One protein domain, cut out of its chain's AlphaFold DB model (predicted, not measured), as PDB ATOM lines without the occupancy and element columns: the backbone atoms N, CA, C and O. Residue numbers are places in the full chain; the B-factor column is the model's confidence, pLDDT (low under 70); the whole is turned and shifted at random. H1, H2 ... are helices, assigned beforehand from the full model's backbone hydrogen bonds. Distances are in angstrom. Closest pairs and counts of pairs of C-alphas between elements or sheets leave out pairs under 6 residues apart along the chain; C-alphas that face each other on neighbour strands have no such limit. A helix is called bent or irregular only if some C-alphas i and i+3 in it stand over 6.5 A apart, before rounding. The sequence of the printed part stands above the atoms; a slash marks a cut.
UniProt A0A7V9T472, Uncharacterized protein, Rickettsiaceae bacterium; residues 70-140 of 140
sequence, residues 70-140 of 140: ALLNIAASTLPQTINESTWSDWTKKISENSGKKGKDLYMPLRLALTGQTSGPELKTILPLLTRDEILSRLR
ATOM      1  N   ALA A  70       6.225 -10.002-108.966       97.19
ATOM      2  CA  ALA A  70       7.564  -9.626-109.411       97.19
ATOM      3  C   ALA A  70       7.532  -8.244-110.084       97.19
ATOM      4  O   ALA A  70       8.375  -7.391-109.798       97.19
ATOM      5  N   LEU A  71       6.516  -7.992-110.913       98.25
ATOM      6  CA  LEU A  71       6.306  -6.688-111.538       98.25
ATOM      7  C   LEU A  71       6.007  -5.596-110.501       98.25
ATOM      8  O   LEU A  71       6.561  -4.500-110.604       98.25
ATOM      9  N   LEU A  72       5.175  -5.885-109.496       98.06
ATOM     10  CA  LEU A  72       4.837  -4.913-108.453       98.06
ATOM     11  C   LEU A  72       6.040  -4.529-107.584       98.06
ATOM     12  O   LEU A  72       6.244  -3.346-107.310       98.06
ATOM     13  N   ASN A  73       6.905  -5.486-107.243       98.31
ATOM     14  CA  ASN A  73       8.154  -5.207-106.529       98.31
ATOM     15  C   ASN A  73       9.115  -4.321-107.347       98.31
ATOM     16  O   ASN A  73       9.745  -3.405-106.807       98.31
ATOM     17  N   ILE A  74       9.201  -4.536-108.664       98.50
ATOM     18  CA  ILE A  74       9.972  -3.660-109.563       98.50
ATOM     19  C   ILE A  74       9.346  -2.263-109.604       98.50
ATOM     20  O   ILE A  74      10.053  -1.261-109.492       98.50
ATOM     21  N   ALA A  75       8.022  -2.172-109.713       98.44
ATOM     22  CA  ALA A  75       7.310  -0.901-109.687       98.44
ATOM     23  C   ALA A  75       7.585  -0.135-108.384       98.44
ATOM     24  O   ALA A  75       8.009   1.019-108.429       98.44
ATOM     25  N   ALA A  76       7.449  -0.790-107.229       98.38
ATOM     26  CA  ALA A  76       7.690  -0.181-105.925       98.38
ATOM     27  C   ALA A  76       9.145   0.281-105.747       98.38
ATOM     28  O   ALA A  76       9.387   1.366-105.217       98.38
ATOM     29  N   SER A  77      10.119  -0.510-106.205       98.12
ATOM     30  CA  SER A  77      11.548  -0.176-106.075       98.12
ATOM     31  C   SER A  77      12.006   0.940-107.021       98.12
ATOM     32  O   SER A  77      12.951   1.660-106.706       98.12
ATOM     33  N   THR A  78      11.320   1.129-108.151       98.00
ATOM     34  CA  THR A  78      11.648   2.161-109.151       98.00
ATOM     35  C   THR A  78      10.819   3.442-109.020       98.00
ATOM     36  O   THR A  78      11.065   4.398-109.763       98.00
ATOM     37  N   LEU A  79       9.858   3.490-108.087       98.38
ATOM     38  CA  LEU A  79       8.997   4.652-107.866       98.38
ATOM     39  C   LEU A  79       9.823   5.857-107.365       98.38
ATOM     40  O   LEU A  79      10.447   5.764-106.295       98.38
ATOM     41  N   PRO A  80       9.820   6.998-108.083       97.31
ATOM     42  CA  PRO A  80      10.587   8.177-107.689       97.31
ATOM     43  C   PRO A  80      10.094   8.770-106.366       97.31
ATOM     44  O   PRO A  80       8.991   8.484-105.907       97.31
ATOM     45  N   GLN A  81      10.934   9.596-105.736       95.81
ATOM     46  CA  GLN A  81      10.594  10.264-104.472       95.81
ATOM     47  C   GLN A  81       9.521  11.342-104.643       95.81
ATOM     48  O   GLN A  81       8.637  11.472-103.805       95.81
ATOM     49  N   THR A  82       9.573  12.081-105.749       95.94
ATOM     50  CA  THR A  82       8.576  13.100-106.084       95.94
ATOM     51  C   THR A  82       7.630  12.551-107.140       95.94
ATOM     52  O   THR A  82       8.088  12.006-108.144       95.94
ATOM     53  N   ILE A  83       6.327  12.724-106.917       96.81
ATOM     54  CA  ILE A  83       5.273  12.359-107.865       96.81
ATOM     55  C   ILE A  83       4.758  13.633-108.536       96.81
ATOM     56  O   ILE A  83       4.455  14.619-107.870       96.81
ATOM     57  N   ASN A  84       4.707  13.620-109.864       93.44
ATOM     58  CA  ASN A  84       4.278  14.729-110.714       93.44
ATOM     59  C   ASN A  84       3.745  14.202-112.060       93.44
ATOM     60  O   ASN A  84       3.687  12.994-112.297       93.44
ATOM     61  N   GLU A  85       3.403  15.108-112.973       90.25
ATOM     62  CA  GLU A  85       2.810  14.783-114.277       90.25
ATOM     63  C   GLU A  85       3.698  13.916-115.190       90.25
ATOM     64  O   GLU A  85       3.176  13.100-115.954       90.25
ATOM     65  N   SER A  86       5.033  14.031-115.110       94.31
ATOM     66  CA  SER A  86       5.945  13.206-115.925       94.31
ATOM     67  C   SER A  86       6.173  11.816-115.331       94.31
ATOM     68  O   SER A  86       6.590  10.896-116.041       94.31
ATOM     69  N   THR A  87       5.849  11.639-114.045       96.94
ATOM     70  CA  THR A  87       6.184  10.438-113.274       96.94
ATOM     71  C   THR A  87       5.666   9.177-113.940       96.94
ATOM     72  O   THR A  87       6.415   8.214-114.051       96.94
ATOM     73  N   TRP A  88       4.428   9.171-114.439       97.44
ATOM     74  CA  TRP A  88       3.870   7.987-115.096       97.44
ATOM     75  C   TRP A  88       4.703   7.541-116.306       97.44
ATOM     76  O   TRP A  88       5.022   6.359-116.434       97.44
ATOM     77  N   SER A  89       5.086   8.482-117.171       96.50
ATOM     78  CA  SER A  89       5.877   8.193-118.372       96.50
ATOM     79  C   SER A  89       7.261   7.653-118.007       96.50
ATOM     80  O   SER A  89       7.660   6.576-118.453       96.50
ATOM     81  N   ASP A  90       7.978   8.369-117.140       97.75
ATOM     82  CA  ASP A  90       9.359   8.032-116.786       97.75
ATOM     83  C   ASP A  90       9.443   6.738-115.964       97.75
ATOM     84  O   ASP A  90      10.344   5.916-116.153       97.75
ATOM     85  N   TRP A  91       8.489   6.529-115.056       98.38
ATOM     86  CA  TRP A  91       8.439   5.360-114.183       98.38
ATOM     87  C   TRP A  91       8.065   4.092-114.949       98.38
ATOM     88  O   TRP A  91       8.763   3.087-114.830       98.38
ATOM     89  N   THR A  92       7.035   4.129-115.800       98.12
ATOM     90  CA  THR A  92       6.647   2.947-116.594       98.12
ATOM     91  C   THR A  92       7.726   2.527-117.585       98.12
ATOM     92  O   THR A  92       7.923   1.327-117.788       98.12
ATOM     93  N   LYS A  93       8.494   3.481-118.128       98.25
ATOM     94  CA  LYS A  93       9.694   3.179-118.916       98.25
ATOM     95  C   LYS A  93      10.718   2.385-118.098       98.25
ATOM     96  O   LYS A  93      11.128   1.311-118.534       98.25
ATOM     97  N   LYS A  94      11.056   2.845-116.888       98.38
ATOM     98  CA  LYS A  94      11.980   2.131-115.986       98.38
ATOM     99  C   LYS A  94      11.466   0.742-115.613       98.38
ATOM    100  O   LYS A  94      12.236  -0.215-115.630       98.38
ATOM    101  N   ILE A  95      10.174   0.601-115.309       98.50
ATOM    102  CA  ILE A  95       9.578  -0.710-115.010       98.50
ATOM    103  C   ILE A  95       9.718  -1.640-116.216       98.50
ATOM    104  O   ILE A  95      10.109  -2.796-116.056       98.50
ATOM    105  N   SER A  96       9.429  -1.151-117.424       98.44
ATOM    106  CA  SER A  96       9.558  -1.937-118.655       98.44
ATOM    107  C   SER A  96      10.995  -2.410-118.886       98.44
ATOM    108  O   SER A  96      11.209  -3.583-119.180       98.44
ATOM    109  N   GLU A  97      11.978  -1.529-118.692       98.31
ATOM    110  CA  GLU A  97      13.406  -1.848-118.824       98.31
ATOM    111  C   GLU A  97      13.863  -2.911-117.813       98.31
ATOM    112  O   GLU A  97      14.613  -3.813-118.177       98.31
ATOM    113  N   ASN A  98      13.376  -2.852-116.569       98.06
ATOM    114  CA  ASN A  98      13.781  -3.775-115.500       98.06
ATOM    115  C   ASN A  98      13.011  -5.108-115.505       98.06
ATOM    116  O   ASN A  98      13.526  -6.116-115.033       98.06
ATOM    117  N   SER A  99      11.776  -5.130-116.014       97.81
ATOM    118  CA  SER A  99      10.922  -6.331-116.030       97.81
ATOM    119  C   SER A  99      10.876  -7.042-117.385       97.81
ATOM    120  O   SER A  99      10.420  -8.181-117.469       97.81
ATOM    121  N   GLY A 100      11.251  -6.354-118.467       97.81
ATOM    122  CA  GLY A 100      11.038  -6.801-119.844       97.81
ATOM    123  C   GLY A 100       9.574  -6.763-120.311       97.81
ATOM    124  O   GLY A 100       9.301  -7.042-121.482       97.81
ATOM    125  N   LYS A 101       8.616  -6.408-119.441       98.00
ATOM    126  CA  LYS A 101       7.177  -6.377-119.754       98.00
ATOM    127  C   LYS A 101       6.826  -5.138-120.575       98.00
ATOM    128  O   LYS A 101       7.373  -4.052-120.367       98.00
ATOM    129  N   LYS A 102       5.879  -5.286-121.506       97.56
ATOM    130  CA  LYS A 102       5.415  -4.222-122.413       97.56
ATOM    131  C   LYS A 102       3.918  -4.353-122.688       97.56
ATOM    132  O   LYS A 102       3.324  -5.405-122.463       97.56
ATOM    133  N   GLY A 103       3.314  -3.284-123.210       96.69
ATOM    134  CA  GLY A 103       1.908  -3.284-123.616       96.69
ATOM    135  C   GLY A 103       0.978  -3.707-122.476       96.69
ATOM    136  O   GLY A 103       1.130  -3.248-121.344       96.69
ATOM    137  N   LYS A 104       0.023  -4.596-122.766       96.31
ATOM    138  CA  LYS A 104      -0.965  -5.054-121.778       96.31
ATOM    139  C   LYS A 104      -0.326  -5.704-120.544       96.31
ATOM    140  O   LYS A 104      -0.823  -5.489-119.446       96.31
ATOM    141  N   ASP A 105       0.789  -6.418-120.711       97.00
ATOM    142  CA  ASP A 105       1.438  -7.169-119.629       97.00
ATOM    143  C   ASP A 105       2.193  -6.254-118.652       97.00
ATOM    144  O   ASP A 105       2.590  -6.694-117.578       97.00
ATOM    145  N   LEU A 106       2.384  -4.982-119.018       97.88
ATOM    146  CA  LEU A 106       2.890  -3.928-118.140       97.88
ATOM    147  C   LEU A 106       1.737  -3.086-117.583       97.88
ATOM    148  O   LEU A 106       1.598  -2.923-116.374       97.88
ATOM    149  N   TYR A 107       0.900  -2.542-118.467       97.38
ATOM    150  CA  TYR A 107      -0.060  -1.510-118.083       97.38
ATOM    151  C   TYR A 107      -1.305  -2.055-117.380       97.38
ATOM    152  O   TYR A 107      -1.821  -1.380-116.494       97.38
ATOM    153  N   MET A 108      -1.794  -3.250-117.737       96.62
ATOM    154  CA  MET A 108      -2.984  -3.816-117.088       96.62
ATOM    155  C   MET A 108      -2.709  -4.192-115.621       96.62
ATOM    156  O   MET A 108      -3.479  -3.756-114.764       96.62
ATOM    157  N   PRO A 109      -1.614  -4.907-115.282       97.06
ATOM    158  CA  PRO A 109      -1.268  -5.168-113.884       97.06
ATOM    159  C   PRO A 109      -1.064  -3.892-113.060       97.06
ATOM    160  O   PRO A 109      -1.577  -3.796-111.950       97.06
ATOM    161  N   LEU A 110      -0.369  -2.884-113.611       97.62
ATOM    162  CA  LEU A 110      -0.174  -1.603-112.922       97.62
ATOM    163  C   LEU A 110      -1.495  -0.865-112.703       97.62
ATOM    164  O   LEU A 110      -1.702  -0.301-111.634       97.62
ATOM    165  N   ARG A 111      -2.404  -0.889-113.684       97.06
ATOM    166  CA  ARG A 111      -3.745  -0.318-113.524       97.06
ATOM    167  C   ARG A 111      -4.480  -0.990-112.372       97.06
ATOM    168  O   ARG A 111      -4.916  -0.302-111.458       97.06
ATOM    169  N   LEU A 112      -4.562  -2.318-112.402       97.06
ATOM    170  CA  LEU A 112      -5.235  -3.095-111.366       97.06
ATOM    171  C   LEU A 112      -4.658  -2.811-109.981       97.06
ATOM    172  O   LEU A 112      -5.423  -2.598-109.048       97.06
ATOM    173  N   ALA A 113      -3.333  -2.739-109.853       97.06
ATOM    174  CA  ALA A 113      -2.694  -2.445-108.576       97.06
ATOM    175  C   ALA A 113      -3.032  -1.031-108.087       97.06
ATOM    176  O   ALA A 113      -3.402  -0.838-106.934       97.06
ATOM    177  N   LEU A 114      -2.943  -0.034-108.970       96.94
ATOM    178  CA  LEU A 114      -3.118   1.367-108.597       96.94
ATOM    179  C   LEU A 114      -4.580   1.776-108.413       96.94
ATOM    180  O   LEU A 114      -4.833   2.712-107.659       96.94
ATOM    181  N   THR A 115      -5.538   1.138-109.086       96.38
ATOM    182  CA  THR A 115      -6.943   1.588-109.087       96.38
ATOM    183  C   THR A 115      -7.949   0.520-108.680       96.38
ATOM    184  O   THR A 115      -9.104   0.861-108.428       96.38
ATOM    185  N   GLY A 116      -7.557  -0.756-108.647       95.25
ATOM    186  CA  GLY A 116      -8.476  -1.882-108.460       95.25
ATOM    187  C   GLY A 116      -9.392  -2.142-109.660       95.25
ATOM    188  O   GLY A 116     -10.329  -2.929-109.554       95.25
ATOM    189  N   GLN A 117      -9.166  -1.479-110.800       93.69
ATOM    190  CA  GLN A 117     -10.072  -1.494-111.954       93.69
ATOM    191  C   GLN A 117      -9.331  -1.891-113.234       93.69
ATOM    192  O   GLN A 117      -8.154  -1.593-113.405       93.69
ATOM    193  N   THR A 118     -10.017  -2.538-114.176       91.62
ATOM    194  CA  THR A 118      -9.457  -2.873-115.503       91.62
ATOM    195  C   THR A 118      -9.632  -1.750-116.529       91.62
ATOM    196  O   THR A 118      -8.986  -1.754-117.577       91.62
ATOM    197  N   SER A 119     -10.477  -0.767-116.222       91.06
ATOM    198  CA  SER A 119     -10.766   0.416-117.034       91.06
ATOM    199  C   SER A 119     -10.789   1.672-116.148       91.06
ATOM    200  O   SER A 119     -10.195   1.669-115.067       91.06
ATOM    201  N   GLY A 120     -11.383   2.764-116.629       89.12
ATOM    202  CA  GLY A 120     -11.524   4.012-115.879       89.12
ATOM    203  C   GLY A 120     -10.494   5.080-116.268       89.12
ATOM    204  O   GLY A 120      -9.936   5.024-117.371       89.12
ATOM    205  N   PRO A 121     -10.225   6.043-115.370       93.19
ATOM    206  CA  PRO A 121      -9.400   7.217-115.647       93.19
ATOM    207  C   PRO A 121      -7.994   6.925-116.181       93.19
ATOM    208  O   PRO A 121      -7.439   5.827-116.032       93.19
ATOM    209  N   GLU A 122      -7.385   7.934-116.802       93.00
ATOM    210  CA  GLU A 122      -6.002   7.855-117.267       93.00
ATOM    211  C   GLU A 122      -5.030   7.793-116.076       93.00
ATOM    212  O   GLU A 122      -5.065   8.612-115.166       93.00
ATOM    213  N   LEU A 123      -4.110   6.823-116.068       94.25
ATOM    214  CA  LEU A 123      -3.218   6.630-114.914       94.25
ATOM    215  C   LEU A 123      -2.247   7.797-114.705       94.25
ATOM    216  O   LEU A 123      -1.904   8.100-113.567       94.25
ATOM    217  N   LYS A 124      -1.852   8.493-115.780       94.62
ATOM    218  CA  LYS A 124      -0.990   9.682-115.690       94.62
ATOM    219  C   LYS A 124      -1.624  10.842-114.918       94.62
ATOM    220  O   LYS A 124      -0.890  11.662-114.385       94.62
ATOM    221  N   THR A 125      -2.952  10.914-114.861       92.31
ATOM    222  CA  THR A 125      -3.683  11.969-114.146       92.31
ATOM    223  C   THR A 125      -4.132  11.519-112.762       92.31
ATOM    224  O   THR A 125      -4.246  12.347-111.867       92.31
ATOM    225  N   ILE A 126      -4.311  10.213-112.552       93.88
ATOM    226  CA  ILE A 126      -4.530   9.633-111.221       93.88
ATOM    227  C   ILE A 126      -3.265   9.689-110.369       93.88
ATOM    228  O   ILE A 126      -3.342  10.012-109.191       93.88
ATOM    229  N   LEU A 127      -2.102   9.357-110.936       95.12
ATOM    230  CA  LEU A 127      -0.882   9.177-110.147       95.12
ATOM    231  C   LEU A 127      -0.514  10.416-109.305       95.12
ATOM    232  O   LEU A 127      -0.231  10.228-108.126       95.12
ATOM    233  N   PRO A 128      -0.581  11.661-109.827       93.69
ATOM    234  CA  PRO A 128      -0.302  12.866-109.039       93.69
ATOM    235  C   PRO A 128      -1.335  13.185-107.950       93.69
ATOM    236  O   PRO A 128      -1.052  14.007-107.084       93.69
ATOM    237  N   LEU A 129      -2.519  12.562-107.978       94.12
ATOM    238  CA  LEU A 129      -3.532  12.698-106.923       94.12
ATOM    239  C   LEU A 129      -3.244  11.810-105.710       94.12
ATOM    240  O   LEU A 129      -3.868  11.984-104.667       94.12
ATOM    241  N   LEU A 130      -2.339  10.841-105.855       94.88
ATOM    242  CA  LEU A 130      -1.970   9.907-104.804       94.88
ATOM    243  C   LEU A 130      -0.638  10.318-104.188       94.88
ATOM    244  O   LEU A 130       0.315  10.685-104.882       94.88
ATOM    245  N   THR A 131      -0.534  10.184-102.872       95.31
ATOM    246  CA  THR A 131       0.759  10.298-102.202       95.31
ATOM    247  C   THR A 131       1.660   9.126-102.587       95.31
ATOM    248  O   THR A 131       1.209   8.026-102.923       95.31
ATOM    249  N   ARG A 132       2.975   9.334-102.493       96.62
ATOM    250  CA  ARG A 132       3.952   8.270-102.750       96.62
ATOM    251  C   ARG A 132       3.723   7.045-101.862       96.62
ATOM    252  O   ARG A 132       3.827   5.918-102.344       96.62
ATOM    253  N   ASP A 133       3.399   7.261-100.591       96.94
ATOM    254  CA  ASP A 133       3.169   6.177 -99.634       96.94
ATOM    255  C   ASP A 133       1.902   5.381 -99.967       96.94
ATOM    256  O   ASP A 133       1.916   4.152 -99.886       96.94
ATOM    257  N   GLU A 134       0.838   6.040-100.435       96.50
ATOM    258  CA  GLU A 134      -0.353   5.349-100.942       96.50
ATOM    259  C   GLU A 134      -0.040   4.516-102.182       96.50
ATOM    260  O   GLU A 134      -0.484   3.371-102.268       96.50
ATOM    261  N   ILE A 135       0.748   5.047-103.122       97.50
ATOM    262  CA  ILE A 135       1.183   4.295-104.305       97.50
ATOM    263  C   ILE A 135       1.965   3.052-103.866       97.50
ATOM    264  O   ILE A 135       1.645   1.944-104.290       97.50
ATOM    265  N   LEU A 136       2.944   3.199-102.971       97.31
ATOM    266  CA  LEU A 136       3.709   2.061-102.454       97.31
ATOM    267  C   LEU A 136       2.832   1.049-101.719       97.31
ATOM    268  O   LEU A 136       3.037  -0.151-101.879       97.31
ATOM    269  N   SER A 137       1.849   1.505-100.945       96.00
ATOM    270  CA  SER A 137       0.914   0.618-100.250       96.00
ATOM    271  C   SER A 137       0.010  -0.169-101.204       96.00
ATOM    272  O   SER A 137      -0.523  -1.197-100.789       96.00
ATOM    273  N   ARG A 138      -0.218   0.317-102.427       96.12
ATOM    274  CA  ARG A 138      -1.002  -0.370-103.468       96.12
ATOM    275  C   ARG A 138      -0.175  -1.382-104.261       96.12
ATOM    276  O   ARG A 138      -0.729  -2.309-104.838       96.12
ATOM    277  N   LEU A 139       1.144  -1.199-104.293       96.00
ATOM    278  CA  LEU A 139       2.092  -2.082-104.979       96.00
ATOM    279  C   LEU A 139       2.624  -3.215-104.086       96.00
ATOM    280  O   LEU A 139       3.421  -4.014-104.561       96.00
ATOM    281  N   ARG A 140       2.258  -3.257-102.802       86.50
ATOM    282  CA  ARG A 140       2.721  -4.261-101.832       86.50
ATOM    283  C   ARG A 140       1.588  -5.182-101.409       86.50
ATOM    284  O   ARG A 140       0.495  -4.654-101.098       86.50
TER     285      ARG A 140
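What this domain is: This is residues 70 to 140 of the 140 residues of an uncharacterized protein of Rickettsiaceae bacterium (UniProt A0A7V9T472). A rounded, compact ball of five short helices is set round a shared middle, and the helices that touch cross steeply instead of running side by side. H1 and H2 make one side of the ball, H3 and H4 make the opposite side, and H5 closes one end between them. The printed part has 71 residues with five named helices, H1 to H5 in that order, and no named strand; its class is all helix. The radius of gyration of the C-alphas is 10.8 A, and the C-alphas span 27 by 26 by 22 A.

Where its parts are: Find C-alpha 70 at (7.564, -9.626, -109.411); from there H1 runs through residues 70 to 78, 12.5 A from first to last C-alpha. Read on to H2, residues 87 to 99, the longest helix at 17.6 A. Next look at C-alpha 104, at (-0.965, -5.054, -121.778), where H3 begins; it takes residues 104 to 115 over 15.5 A. H3 is neither bent nor irregular, but only just: C-alphas 105 and 108 are 6.1 A apart. H4, residues 123 to 129, is 10.0 A long and also only just neither bent nor irregular, with C-alphas 125 and 128 6.2 A apart. H5, residues 132 to 138, is 10.0 A long and ends at C-alpha 138, at (-1.002, -0.370, -103.468).

How they stand to each other: Start at H1, which touches H2 at a steep tilt of 50 degrees, opposite ways; their closest C-alphas, those of Ala 75 and Ile 95, are 5.8 A apart. H1 only just touches H3, with 3 pairs of C-alphas within 8 A, the closest being Leu 72 and Leu 110 at 7.5 A. H1 and H5 are close but not clearly touching, at a shallow tilt of 7 degrees, opposite ways. H2 touches H4 with residues 87 to 89 alone, at a steep tilt of 60 degrees; the closest C-alphas are those of Trp 88 and Lys 124, 5.2 A. H3 only just touches H5, with 3 pairs of C-alphas within 8 A and with residues 113 to 114 alone, about perpendicular at 74 degrees; the closest C-alphas, those of Ala 113 and Arg 138, are 5.8 A apart. H1 and H4 are apart, and so are H2 and H5. In the backbones of H1, H2 and H5 every O i to N i+4 pair is within hydrogen-bond range; in H3 7 of 8 are, and in H4 1 of 3, beside 2 of 4 O i to N i+3 pairs.

The domain as a whole: Look for the two C-alphas farthest apart at Gly 100 and Leu 129, 27.6 A. The printed part has no cut and ends at residue 140, the chain's last. The links H2 to H3 and H4 to H5 are tight, those from H1 to H2 and H3 to H4 are short, and no link is long. The mean pLDDT of the printed part is 96.2, and no printed residue is under 70.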